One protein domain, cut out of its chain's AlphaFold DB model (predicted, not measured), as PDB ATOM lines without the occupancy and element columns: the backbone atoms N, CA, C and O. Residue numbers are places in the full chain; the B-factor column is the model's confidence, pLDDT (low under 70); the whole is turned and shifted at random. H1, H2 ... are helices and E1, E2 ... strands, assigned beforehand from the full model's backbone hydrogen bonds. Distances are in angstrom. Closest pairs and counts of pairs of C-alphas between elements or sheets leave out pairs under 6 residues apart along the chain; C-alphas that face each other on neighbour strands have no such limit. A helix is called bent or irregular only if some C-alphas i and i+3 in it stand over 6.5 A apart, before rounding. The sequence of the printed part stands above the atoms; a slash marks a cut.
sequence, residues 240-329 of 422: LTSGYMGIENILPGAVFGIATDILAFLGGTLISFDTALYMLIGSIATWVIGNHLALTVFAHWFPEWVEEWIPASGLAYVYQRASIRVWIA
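AT A GLANCE: This is residues 240 to 329 of the 422 residues of an uncharacterized protein of Thermoprotei archaeon (UniProt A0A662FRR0). A long helix, H2, runs along one side of the domain; H4 crosses its later part at about a right angle, with the short helix H3 beside H4. Near the first end of H2, residues 259 to 267, mostly in H1, stick out from the rest. The printed part has 90 residues, with one named strand and four named helices in the order E1, H1, H2, H3, H4; the class is mostly helix. The whole is compact, with a radius of gyration of the C-alphas of 14.0 A and spans of 41 by 29 by 20 A.

IN THESE COORDINATES: Residues 240 to 256 hold no named element. E1 is residues 257 to 259, beginning at C-alpha 257 (161.028, 111.760, 132.389). H1 is residues 262 to 270, 13.1 A long. H2, residues 273 to 296, is 33.0 A long and begins at C-alpha 273 (152.316, 128.639, 139.629). H3 is residues 303 to 308. H4, residues 314 to 329, is 23.2 A long and ends at C-alpha 329 (158.411, 122.858, 112.161). H4 has a kink of 45 degrees near residue 323 and is irregular, with C-alphas 326 and 329 7.2 A apart.

HOW THE PARTS SIT: E1 pairs with no named strand. H1 and H2 are close but not clearly touching, the closest C-alphas being those of Gly 268 and Ala 276, 6.9 A apart. H4 touches H2 about perpendicular, at 90 degrees, closest at the C-alphas of Asn 291 and Ala 322, 6.9 A. H3 and H4 form a helical hairpin and touch at a shallow tilt of 22 degrees, opposite ways; the C-alphas of Trp 305 and Arg 325 are closest, 5.7 A. O i to N i+4 pairs are within hydrogen-bond range throughout H3, and in 4 of 5 in H1, 18 of 20 in H2 and 9 of 12 in H4.

THE WHOLE: The C-alphas farthest apart, those of Leu 270 and His 300, are 41.5 A apart. The printed part has no cut, and no link between named elements is long. The mean pLDDT of the printed part is 90.9, and no printed residue is under 70.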
ATOM      1  N   LEU A 240     161.420 107.546 132.386       93.69
ATOM      2  CA  LEU A 240     160.138 106.848 132.520       93.69
ATOM      3  C   LEU A 240     159.520 106.549 131.140       93.69
ATOM      4  O   LEU A 240     158.348 106.181 131.041       93.69
ATOM      5  N   THR A 241     160.298 106.740 130.073       92.12
ATOM      6  CA  THR A 241     159.905 106.500 128.684       92.12
ATOM      7  C   THR A 241     159.924 105.012 128.394       92.12
ATOM      8  O   THR A 241     158.915 104.463 127.956       92.12
ATOM      9  N   SER A 242     161.047 104.367 128.710       87.06
ATOM     10  CA  SER A 242     161.326 102.974 128.357       87.06
ATOM     11  C   SER A 242     161.365 102.025 129.559       87.06
ATOM     12  O   SER A 242     161.311 102.442 130.716       87.06
ATOM     13  N   GLY A 243     161.439 100.720 129.284       83.75
ATOM     14  CA  GLY A 243     161.511  99.660 130.293       83.75
ATOM     15  C   GLY A 243     160.157  99.019 130.605       83.75
ATOM     16  O   GLY A 243     159.142  99.357 130.006       83.75
ATOM     17  N   TYR A 244     160.124  98.076 131.553       79.00
ATOM     18  CA  TYR A 244     158.923  97.267 131.839       79.00
ATOM     19  C   TYR A 244     157.703  98.097 132.280       79.00
ATOM     20  O   TYR A 244     156.569  97.740 131.983       79.00
ATOM     21  N   MET A 245     157.941  99.218 132.967       80.75
ATOM     22  CA  MET A 245     156.902 100.166 133.398       80.75
ATOM     23  C   MET A 245     156.963 101.493 132.626       80.75
ATOM     24  O   MET A 245     156.382 102.482 133.065       80.75
ATOM     25  N   GLY A 246     157.685 101.530 131.500       88.25
ATOM     26  CA  GLY A 246     157.813 102.724 130.670       88.25
ATOM     27  C   GLY A 246     156.474 103.124 130.057       88.25
ATOM     28  O   GLY A 246     155.671 102.260 129.681       88.25
ATOM     29  N   ILE A 247     156.232 104.431 129.937       92.19
ATOM     30  CA  ILE A 247     154.987 104.957 129.366       92.19
ATOM     31  C   ILE A 247     154.787 104.516 127.911       92.19
ATOM     32  O   ILE A 247     153.645 104.395 127.472       92.19
ATOM     33  N   GLU A 248     155.868 104.209 127.183       91.88
ATOM     34  CA  GLU A 248     155.807 103.774 125.785       91.88
ATOM     35  C   GLU A 248     155.035 102.459 125.588       91.88
ATOM     36  O   GLU A 248     154.484 102.229 124.514       91.88
ATOM     37  N   ASN A 249     154.932 101.618 126.627       91.12
ATOM     38  CA  ASN A 249     154.154 100.375 126.573       91.12
ATOM     39  C   ASN A 249     152.641 100.631 126.506       91.12
ATOM     40  O   ASN A 249     151.888  99.785 126.032       91.12
ATOM     41  N   ILE A 250     152.196 101.784 127.014       93.56
ATOM     42  CA  ILE A 250     150.794 102.216 126.988       93.56
ATOM     43  C   ILE A 250     150.578 103.174 125.814       93.56
ATOM     44  O   ILE A 250     149.589 103.067 125.093       93.56
ATOM     45  N   LEU A 251     151.515 104.103 125.622       94.94
ATOM     46  CA  LEU A 251     151.486 105.146 124.605       94.94
ATOM     47  C   LEU A 251     152.777 105.093 123.770       94.94
ATOM     48  O   LEU A 251     153.710 105.851 124.044       94.94
ATOM     49  N   PRO A 252     152.856 104.232 122.737       93.50
ATOM     50  CA  PRO A 252     154.019 104.153 121.855       93.50
ATOM     51  C   PRO A 252     154.445 105.527 121.335       93.50
ATOM     52  O   PRO A 252     153.595 106.298 120.891       93.50
ATOM     53  N   GLY A 253     155.742 105.835 121.398       91.62
ATOM     54  CA  GLY A 253     156.313 107.125 120.991       91.62
ATOM     55  C   GLY A 253     156.301 108.218 122.068       91.62
ATOM     56  O   GLY A 253     157.003 109.217 121.909       91.62
ATOM     57  N   ALA A 254     155.555 108.052 123.165       95.25
ATOM     58  CA  ALA A 254     155.535 109.022 124.258       95.25
ATOM     59  C   ALA A 254     156.916 109.180 124.909       95.25
ATOM     60  O   ALA A 254     157.639 108.210 125.098       95.25
ATOM     61  N   VAL A 255     157.246 110.410 125.298       94.50
ATOM     62  CA  VAL A 255     158.451 110.764 126.051       94.50
ATOM     63  C   VAL A 255     158.044 111.250 127.433       94.50
ATOM     64  O   VAL A 255     157.296 112.219 127.562       94.50
ATOM     65  N   PHE A 256     158.559 110.597 128.474       94.31
ATOM     66  CA  PHE A 256     158.289 110.972 129.856       94.31
ATOM     67  C   PHE A 256     159.516 110.767 130.740       94.31
ATOM     68  O   PHE A 256     160.119 109.694 130.760       94.31
ATOM     69  N   GLY A 257     159.892 111.805 131.480       92.06
ATOM     70  CA  GLY A 257     161.028 111.760 132.389       92.06
ATOM     71  C   GLY A 257     160.972 112.880 133.414       92.06
ATOM     72  O   GLY A 257     160.334 113.911 133.199       92.06
ATOM     73  N   ILE A 258     161.637 112.654 134.543       90.94
ATOM     74  CA  ILE A 258     161.727 113.616 135.643       90.94
ATOM     75  C   ILE A 258     163.179 114.064 135.747       90.94
ATOM     76  O   ILE A 258     164.065 113.242 135.974       90.94
ATOM     77  N   ALA A 259     163.421 115.364 135.575       88.12
ATOM     78  CA  ALA A 259     164.749 115.940 135.744       88.12
ATOM     79  C   ALA A 259     165.263 115.686 137.168       88.12
ATOM     80  O   ALA A 259     164.523 115.846 138.138       88.12
ATOM     81  N   THR A 260     166.531 115.298 137.292       87.75
ATOM     82  CA  THR A 260     167.181 115.044 138.587       87.75
ATOM     83  C   THR A 260     168.100 116.179 139.017       87.75
ATOM     84  O   THR A 260     168.640 116.150 140.114       87.75
ATOM     85  N   ASP A 261     168.270 117.215 138.198       82.00
ATOM     86  CA  ASP A 261     169.076 118.370 138.580       82.00
ATOM     87  C   ASP A 261     168.320 119.285 139.563       82.00
ATOM     88  O   ASP A 261     167.208 119.743 139.289       82.00
ATOM     89  N   ILE A 262     168.943 119.595 140.705       79.88
ATOM     90  CA  ILE A 262     168.358 120.449 141.750       79.88
ATOM     91  C   ILE A 262     168.071 121.881 141.270       79.88
ATOM     92  O   ILE A 262     167.118 122.507 141.734       79.88
ATOM     93  N   LEU A 263     168.844 122.398 140.310       75.44
ATOM     94  CA  LEU A 263     168.633 123.717 139.713       75.44
ATOM     95  C   LEU A 263     167.332 123.769 138.911       75.44
ATOM     96  O   LEU A 263     166.693 124.819 138.893       75.44
ATOM     97  N   ALA A 264     166.899 122.659 138.303       76.44
ATOM     98  CA  ALA A 264     165.610 122.599 137.615       76.44
ATOM     99  C   ALA A 264     164.446 122.809 138.601       76.44
ATOM    100  O   ALA A 264     163.517 123.570 138.319       76.44
ATOM    101  N   PHE A 265     164.532 122.211 139.794       81.00
ATOM    102  CA  PHE A 265     163.541 122.406 140.857       81.00
ATOM    103  C   PHE A 265     163.573 123.831 141.416       81.00
ATOM    104  O   PHE A 265     162.521 124.452 141.561       81.00
ATOM    105  N   LEU A 266     164.765 124.378 141.683       78.69
ATOM    106  CA  LEU A 266     164.914 125.753 142.171       78.69
ATOM    107  C   LEU A 266     164.390 126.778 141.156       78.69
ATOM    108  O   LEU A 266     163.657 127.687 141.539       78.69
ATOM    109  N   GLY A 267     164.688 126.599 139.866       73.31
ATOM    110  CA  GLY A 267     164.136 127.429 138.795       73.31
ATOM    111  C   GLY A 267     162.605 127.416 138.787       73.31
ATOM    112  O   GLY A 267     161.986 128.472 138.689       73.31
ATOM    113  N   GLY A 268     161.995 126.245 139.001       77.12
ATOM    114  CA  GLY A 268     160.543 126.100 139.127       77.12
ATOM    115  C   GLY A 268     159.929 126.894 140.286       77.12
ATOM    116  O   GLY A 268     158.825 127.408 140.142       77.12
ATOM    117  N   THR A 269     160.644 127.062 141.407       80.31
ATOM    118  CA  THR A 269     160.144 127.852 142.556       80.31
ATOM    119  C   THR A 269     160.117 129.361 142.313       80.31
ATOM    120  O   THR A 269     159.394 130.079 143.001       80.31
ATOM    121  N   LEU A 270     160.896 129.850 141.344       78.56
ATOM    122  CA  LEU A 270     160.971 131.271 140.993       78.56
ATOM    123  C   LEU A 270     159.899 131.679 139.973       78.56
ATOM    124  O   LEU A 270     159.601 132.865 139.826       78.56
ATOM    125  N   ILE A 271     159.323 130.702 139.271       81.62
ATOM    126  CA  ILE A 271     158.280 130.895 138.268       81.62
ATOM    127  C   ILE A 271     156.908 130.888 138.962       81.62
ATOM    128  O   ILE A 271     156.693 130.188 139.952       81.62
ATOM    129  N   SER A 272     155.952 131.676 138.459       85.00
ATOM    130  CA  SER A 272     154.587 131.657 138.993       85.00
ATOM    131  C   SER A 272     153.920 130.295 138.775       85.00
ATOM    132  O   SER A 272     154.144 129.627 137.764       85.00
ATOM    133  N   PHE A 273     153.039 129.911 139.702       87.25
ATOM    134  CA  PHE A 273     152.316 128.639 139.629       87.25
ATOM    135  C   PHE A 273     151.567 128.463 138.299       87.25
ATOM    136  O   PHE A 273     151.651 127.402 137.689       87.25
ATOM    137  N   ASP A 274     150.904 129.517 137.813       90.94
ATOM    138  CA  ASP A 274     150.162 129.475 136.549       90.94
ATOM    139  C   ASP A 274     151.075 129.142 135.365       90.94
ATOM    140  O   ASP A 274     150.751 128.287 134.541       90.94
ATOM    141  N   THR A 275     152.248 129.777 135.294       88.12
ATOM    142  CA  THR A 275     153.222 129.519 134.230       88.12
ATOM    143  C   THR A 275     153.760 128.095 134.333       88.12
ATOM    144  O   THR A 275     153.794 127.390 133.326       88.12
ATOM    145  N   ALA A 276     154.100 127.631 135.539       89.88
ATOM    146  CA  ALA A 276     154.549 126.258 135.763       89.88
ATOM    147  C   ALA A 276     153.481 125.225 135.354       89.88
ATOM    148  O   ALA A 276     153.803 124.208 134.735       89.88
ATOM    149  N   LEU A 277     152.203 125.503 135.625       92.88
ATOM    150  CA  LEU A 277     151.087 124.650 135.224       92.88
ATOM    151  C   LEU A 277     150.936 124.593 133.697       92.88
ATOM    152  O   LEU A 277     150.807 123.503 133.140       92.88
ATOM    153  N   TYR A 278     151.005 125.731 133.000       93.44
ATOM    154  CA  TYR A 278     150.965 125.744 131.533       93.44
ATOM    155  C   TYR A 278     152.173 125.040 130.907       93.44
ATOM    156  O   TYR A 278     152.012 124.345 129.905       93.44
ATOM    157  N   MET A 279     153.362 125.160 131.506       91.75
ATOM    158  CA  MET A 279     154.549 124.414 131.078       91.75
ATOM    159  C   MET A 279     154.351 122.904 131.234       91.75
ATOM    160  O   MET A 279     154.678 122.152 130.317       91.75
ATOM    161  N   LEU A 280     153.778 122.454 132.355       93.25
ATOM    162  CA  LEU A 280     153.471 121.042 132.583       93.25
ATOM    163  C   LEU A 280     152.458 120.517 131.558       93.25
ATOM    164  O   LEU A 280     152.696 119.485 130.932       93.25
ATOM    165  N   ILE A 281     151.357 121.245 131.353       96.50
ATOM    166  CA  ILE A 281     150.318 120.878 130.380       96.50
ATOM    167  C   ILE A 281     150.908 120.826 128.968       96.50
ATOM    168  O   ILE A 281     150.687 119.849 128.257       96.50
ATOM    169  N   GLY A 282     151.687 121.836 128.571       95.06
ATOM    170  CA  GLY A 282     152.351 121.876 127.270       95.06
ATOM    171  C   GLY A 282     153.342 120.728 127.084       95.06
ATOM    172  O   GLY A 282     153.355 120.097 126.032       95.06
ATOM    173  N   SER A 283     154.117 120.399 128.120       94.88
ATOM    174  CA  SER A 283     155.056 119.276 128.091       94.88
ATOM    175  C   SER A 283     154.337 117.940 127.875       94.88
ATOM    176  O   SER A 283     154.701 117.186 126.976       94.88
ATOM    177  N   ILE A 284     153.259 117.675 128.622       96.50
ATOM    178  CA  ILE A 284     152.460 116.447 128.468       96.50
ATOM    179  C   ILE A 284     151.773 116.406 127.096       96.50
ATOM    180  O   ILE A 284     151.798 115.378 126.418       96.50
ATOM    181  N   ALA A 285     151.179 117.520 126.661       96.50
ATOM    182  CA  ALA A 285     150.479 117.597 125.383       96.50
ATOM    183  C   ALA A 285     151.414 117.335 124.193       96.50
ATOM    184  O   ALA A 285     151.029 116.622 123.273       96.50
ATOM    185  N   THR A 286     152.637 117.863 124.222       95.50
ATOM    186  CA  THR A 286     153.621 117.712 123.142       95.50
ATOM    187  C   THR A 286     154.338 116.364 123.219       95.50
ATOM    188  O   THR A 286     154.270 115.560 122.291       95.50
ATOM    189  N   TRP A 287     155.003 116.086 124.341       95.88
ATOM    190  CA  TRP A 287     155.964 114.986 124.436       95.88
ATOM    191  C   TRP A 287     155.322 113.637 124.739       95.88
ATOM    192  O   TRP A 287     155.809 112.615 124.264       95.88
ATOM    193  N   VAL A 288     154.214 113.614 125.484       96.25
ATOM    194  CA  VAL A 288     153.512 112.364 125.806       96.25
ATOM    195  C   VAL A 288     152.432 112.095 124.764       96.25
ATOM    196  O   VAL A 288     152.508 111.124 124.015       96.25
ATOM    197  N   ILE A 289     151.433 112.975 124.688       97.19
ATOM    198  CA  ILE A 289     150.246 112.759 123.854       97.19
ATOM    199  C   ILE A 289     150.571 113.010 122.380       97.19
ATOM    200  O   ILE A 289     150.264 112.183 121.527       97.19
ATOM    201  N   GLY A 290     151.211 114.136 122.070       96.38
ATOM    202  CA  GLY A 290     151.489 114.563 120.703       96.38
ATOM    203  C   GLY A 290     152.408 113.598 119.958       96.38
ATOM    204  O   GLY A 290     152.077 113.200 118.844       96.38
ATOM    205  N   ASN A 291     153.497 113.144 120.586       96.50
ATOM    206  CA  ASN A 291     154.360 112.112 120.000       96.50
ATOM    207  C   ASN A 291     153.608 110.809 119.718       96.50
ATOM    208  O   ASN A 291     153.771 110.222 118.646       96.50
ATOM    209  N   HIS A 292     152.782 110.362 120.667       96.56
ATOM    210  CA  HIS A 292     152.008 109.142 120.504       96.56
ATOM    211  C   HIS A 292     151.012 109.249 119.347       96.56
ATOM    212  O   HIS A 292     150.930 108.352 118.506       96.56
ATOM    213  N   LEU A 293     150.297 110.372 119.251       96.75
ATOM    214  CA  LEU A 293     149.384 110.637 118.143       96.75
ATOM    215  C   LEU A 293     150.124 110.752 116.807       96.75
ATOM    216  O   LEU A 293     149.626 110.243 115.807       96.75
ATOM    217  N   ALA A 294     151.306 111.373 116.781       96.00
ATOM    218  CA  ALA A 294     152.142 111.461 115.586       96.00
ATOM    219  C   ALA A 294     152.593 110.078 115.095       96.00
ATOM    220  O   ALA A 294     152.613 109.839 113.891       96.00
ATOM    221  N   LEU A 295     152.906 109.161 116.018       95.50
ATOM    222  CA  LEU A 295     153.325 107.798 115.687       95.50
ATOM    223  C   LEU A 295     152.158 106.901 115.245       95.50
ATOM    224  O   LEU A 295     152.343 106.032 114.400       95.50
ATOM    225  N   THR A 296     150.967 107.079 115.825       94.50
ATOM    226  CA  THR A 296     149.836 106.152 115.642       94.50
ATOM    227  C   THR A 296     148.762 106.695 114.702       94.50
ATOM    228  O   THR A 296     148.532 106.147 113.628       94.50
ATOM    229  N   VAL A 297     148.101 107.789 115.084       94.88
ATOM    230  CA  VAL A 297     146.944 108.349 114.368       94.88
ATOM    231  C   VAL A 297     147.380 109.121 113.122       94.88
ATOM    232  O   VAL A 297     146.786 108.991 112.051       94.88
ATOM    233  N   PHE A 298     148.445 109.909 113.244       94.81
ATOM    234  CA  PHE A 298     148.964 110.766 112.178       94.81
ATOM    235  C   PHE A 298     150.213 110.190 111.508       94.81
ATOM    236  O   PHE A 298     150.914 110.923 110.819       94.81
ATOM    237  N   ALA A 299     150.447 108.881 111.641       92.88
ATOM    238  CA  ALA A 299     151.605 108.169 111.096       92.88
ATOM    239  C   ALA A 299     151.909 108.529 109.627       92.88
ATOM    240  O   ALA A 299     153.056 108.728 109.241       92.88
ATOM    241  N   HIS A 300     150.863 108.689 108.812       94.38
ATOM    242  CA  HIS A 300     150.975 109.040 107.395       94.38
ATOM    243  C   HIS A 300     151.538 110.445 107.115       94.38
ATOM    244  O   HIS A 300     152.075 110.666 106.034       94.38
ATOM    245  N   TRP A 301     151.437 111.387 108.059       93.12
ATOM    246  CA  TRP A 301     152.056 112.718 107.954       93.12
ATOM    247  C   TRP A 301     153.523 112.712 108.390       93.12
ATOM    248  O   TRP A 301     154.260 113.630 108.040       93.12
ATOM    249  N   PHE A 302     153.950 111.687 109.134       94.62
ATOM    250  CA  PHE A 302     155.290 111.582 109.711       94.62
ATOM    251  C   PHE A 302     155.934 110.214 109.413       94.62
ATOM    252  O   PHE A 302     156.319 109.505 110.343       94.62
ATOM    253  N   PRO A 303     156.080 109.817 108.135       93.69
ATOM    254  CA  PRO A 303     156.583 108.486 107.783       93.69
ATOM    255  C   PRO A 303     157.995 108.226 108.329       93.69
ATOM    256  O   PRO A 303     158.251 107.173 108.900       93.69
ATOM    257  N   GLU A 304     158.883 109.221 108.265       93.75
ATOM    258  CA  GLU A 304     160.251 109.113 108.790       93.75
ATOM    259  C   GLU A 304     160.286 108.933 110.316       93.75
ATOM    260  O   GLU A 304     161.173 108.272 110.844       93.75
ATOM    261  N   TRP A 305     159.320 109.506 111.046       94.75
ATOM    262  CA  TRP A 305     159.209 109.308 112.495       94.75
ATOM    263  C   TRP A 305     158.835 107.864 112.828       94.75
ATOM    264  O   TRP A 305     159.393 107.282 113.752       94.75
ATOM    265  N   VAL A 306     157.921 107.283 112.050       94.31
ATOM    266  CA  VAL A 306     157.487 105.891 112.211       94.31
ATOM    267  C   VAL A 306     158.627 104.923 111.890       94.31
ATOM    268  O   VAL A 306     158.808 103.948 112.611       94.31
ATOM    269  N   GLU A 307     159.409 105.202 110.845       94.38
ATOM    270  CA  GLU A 307     160.558 104.377 110.452       94.38
ATOM    271  C   GLU A 307     161.725 104.461 111.446       94.38
ATOM    272  O   GLU A 307     162.392 103.460 111.707       94.38
ATOM    273  N   GLU A 308     161.983 105.646 112.005       93.06
ATOM    274  CA  GLU A 308     163.082 105.866 112.952       93.06
ATOM    275  C   GLU A 308     162.713 105.519 114.400       93.06
ATOM    276  O   GLU A 308     163.602 105.447 115.250       93.06
ATOM    277  N   TRP A 309     161.433 105.319 114.727       93.75
ATOM    278  CA  TRP A 309     161.041 104.963 116.087       93.75
ATOM    279  C   TRP A 309     161.411 103.513 116.404       93.75
ATOM    280  O   TRP A 309     160.979 102.565 115.751       93.75
ATOM    281  N   ILE A 310     162.193 103.347 117.470       93.25
ATOM    282  CA  ILE A 310     162.637 102.045 117.962       93.25
ATOM    283  C   ILE A 310     162.058 101.856 119.371       93.25
ATOM    284  O   ILE A 310     162.362 102.672 120.250       93.25
ATOM    285  N   PRO A 311     161.255 100.804 119.623       89.50
ATOM    286  CA  PRO A 311     160.792 100.478 120.970       89.50
ATOM    287  C   PRO A 311     161.969 100.305 121.940       89.50
ATOM    288  O   PRO A 311     162.997  99.742 121.559       89.50
ATOM    289  N   ALA A 312     161.823 100.743 123.194       89.25
ATOM    290  CA  ALA A 312     162.849 100.620 124.235       89.25
ATOM    291  C   ALA A 312     164.166 101.374 123.966       89.25
ATOM    292  O   ALA A 312     165.190 101.083 124.583       89.25
ATOM    293  N   SER A 313     164.151 102.377 123.083       87.06
ATOM    294  CA  SER A 313     165.325 103.209 122.764       87.06
ATOM    295  C   SER A 313     165.658 104.281 123.814       87.06
ATOM    296  O   SER A 313     166.727 104.892 123.750       87.06
ATOM    297  N   GLY A 314     164.780 104.485 124.801       90.12
ATOM    298  CA  GLY A 314     164.978 105.425 125.906       90.12
ATOM    299  C   GLY A 314     164.690 106.885 125.552       90.12
ATOM    300  O   GLY A 314     164.608 107.280 124.387       90.12
ATOM    301  N   LEU A 315     164.541 107.714 126.585       93.06
ATOM    302  CA  LEU A 315     164.076 109.098 126.478       93.06
ATOM    303  C   LEU A 315     164.914 109.929 125.509       93.06
ATOM    304  O   LEU A 315     164.360 110.638 124.673       93.06
ATOM    305  N   ALA A 316     166.244 109.853 125.622       90.81
ATOM    306  CA  ALA A 316     167.163 110.698 124.858       90.81
ATOM    307  C   ALA A 316     166.972 110.528 123.344       90.81
ATOM    308  O   ALA A 316     166.894 111.511 122.605       90.81
ATOM    309  N   TYR A 317     166.862 109.275 122.898       92.81
ATOM    310  CA  TYR A 317     166.711 108.936 121.490       92.81
ATOM    311  C   TYR A 317     165.350 109.388 120.957       92.81
ATOM    312  O   TYR A 317     165.283 110.116 119.965       92.81
ATOM    313  N   VAL A 318     164.271 109.003 121.648       94.31
ATOM    314  CA  VAL A 318     162.893 109.324 121.250       94.31
ATOM    315  C   VAL A 318     162.694 110.843 121.219       94.31
ATOM    316  O   VAL A 318     162.159 111.369 120.245       94.31
ATOM    317  N   TYR A 319     163.210 111.570 122.217       94.00
ATOM    318  CA  TYR A 319     163.186 113.034 122.262       94.00
ATOM    319  C   TYR A 319     163.920 113.670 121.076       94.00
ATOM    320  O   TYR A 319     163.368 114.548 120.408       94.00
ATOM    321  N   GLN A 320     165.150 113.231 120.782       93.69
ATOM    322  CA  GLN A 320     165.952 113.786 119.688       93.69
ATOM    323  C   GLN A 320     165.271 113.572 118.331       93.69
ATOM    324  O   GLN A 320     165.170 114.500 117.526       93.69
ATOM    325  N   ARG A 321     164.783 112.356 118.081       94.31
ATOM    326  CA  ARG A 321     164.129 111.983 116.824       94.31
ATOM    327  C   ARG A 321     162.795 112.703 116.646       94.31
ATOM    328  O   ARG A 321     162.591 113.332 115.609       94.31
ATOM    329  N   ALA A 322     161.945 112.726 117.675       94.62
ATOM    330  CA  ALA A 322     160.685 113.465 117.643       94.62
ATOM    331  C   ALA A 322     160.907 114.973 117.450       94.62
ATOM    332  O   ALA A 322     160.175 115.619 116.699       94.62
ATOM    333  N   SER A 323     161.947 115.540 118.072       94.56
ATOM    334  CA  SER A 323     162.304 116.951 117.895       94.56
ATOM    335  C   SER A 323     162.595 117.286 116.434       94.56
ATOM    336  O   SER A 323     162.124 118.307 115.947       94.56
ATOM    337  N   ILE A 324     163.336 116.426 115.729       93.19
ATOM    338  CA  ILE A 324     163.728 116.651 114.332       93.19
ATOM    339  C   ILE A 324     162.574 116.347 113.370       93.19
ATOM    340  O   ILE A 324     162.336 117.123 112.449       93.19
ATOM    341  N   ARG A 325     161.860 115.231 113.566       94.31
ATOM    342  CA  ARG A 325     160.877 114.718 112.597       94.31
ATOM    343  C   ARG A 325     159.469 115.276 112.777       94.31
ATOM    344  O   ARG A 325     158.756 115.437 111.794       94.31
ATOM    345  N   VAL A 326     159.069 115.580 114.011       95.06
ATOM    346  CA  VAL A 326     157.696 116.003 114.331       95.06
ATOM    347  C   VAL A 326     157.656 117.477 114.726       95.06
ATOM    348  O   VAL A 326     156.865 118.246 114.182       95.06
ATOM    349  N   TRP A 327     158.522 117.902 115.652       94.62
ATOM    350  CA  TRP A 327     158.334 119.178 116.352       94.62
ATOM    351  C   TRP A 327     159.141 120.361 115.831       94.62
ATOM    352  O   TRP A 327     158.789 121.488 116.162       94.62
ATOM    353  N   ILE A 328     160.166 120.169 114.995       92.62
ATOM    354  CA  ILE A 328     161.000 121.287 114.523       92.62
ATOM    355  C   ILE A 328     160.171 122.353 113.796       92.62
ATOM    356  O   ILE A 328     160.301 123.543 114.085       92.62
ATOM    357  N   ALA A 329     159.262 121.940 112.910       90.38
ATOM    358  CA  ALA A 329     158.411 122.858 112.161       90.38
ATOM    359  C   ALA A 329     157.378 123.566 113.065       90.38
ATOM    360  O   ALA A 329     157.332 124.800 113.033       90.38
TER     361      ALA A 329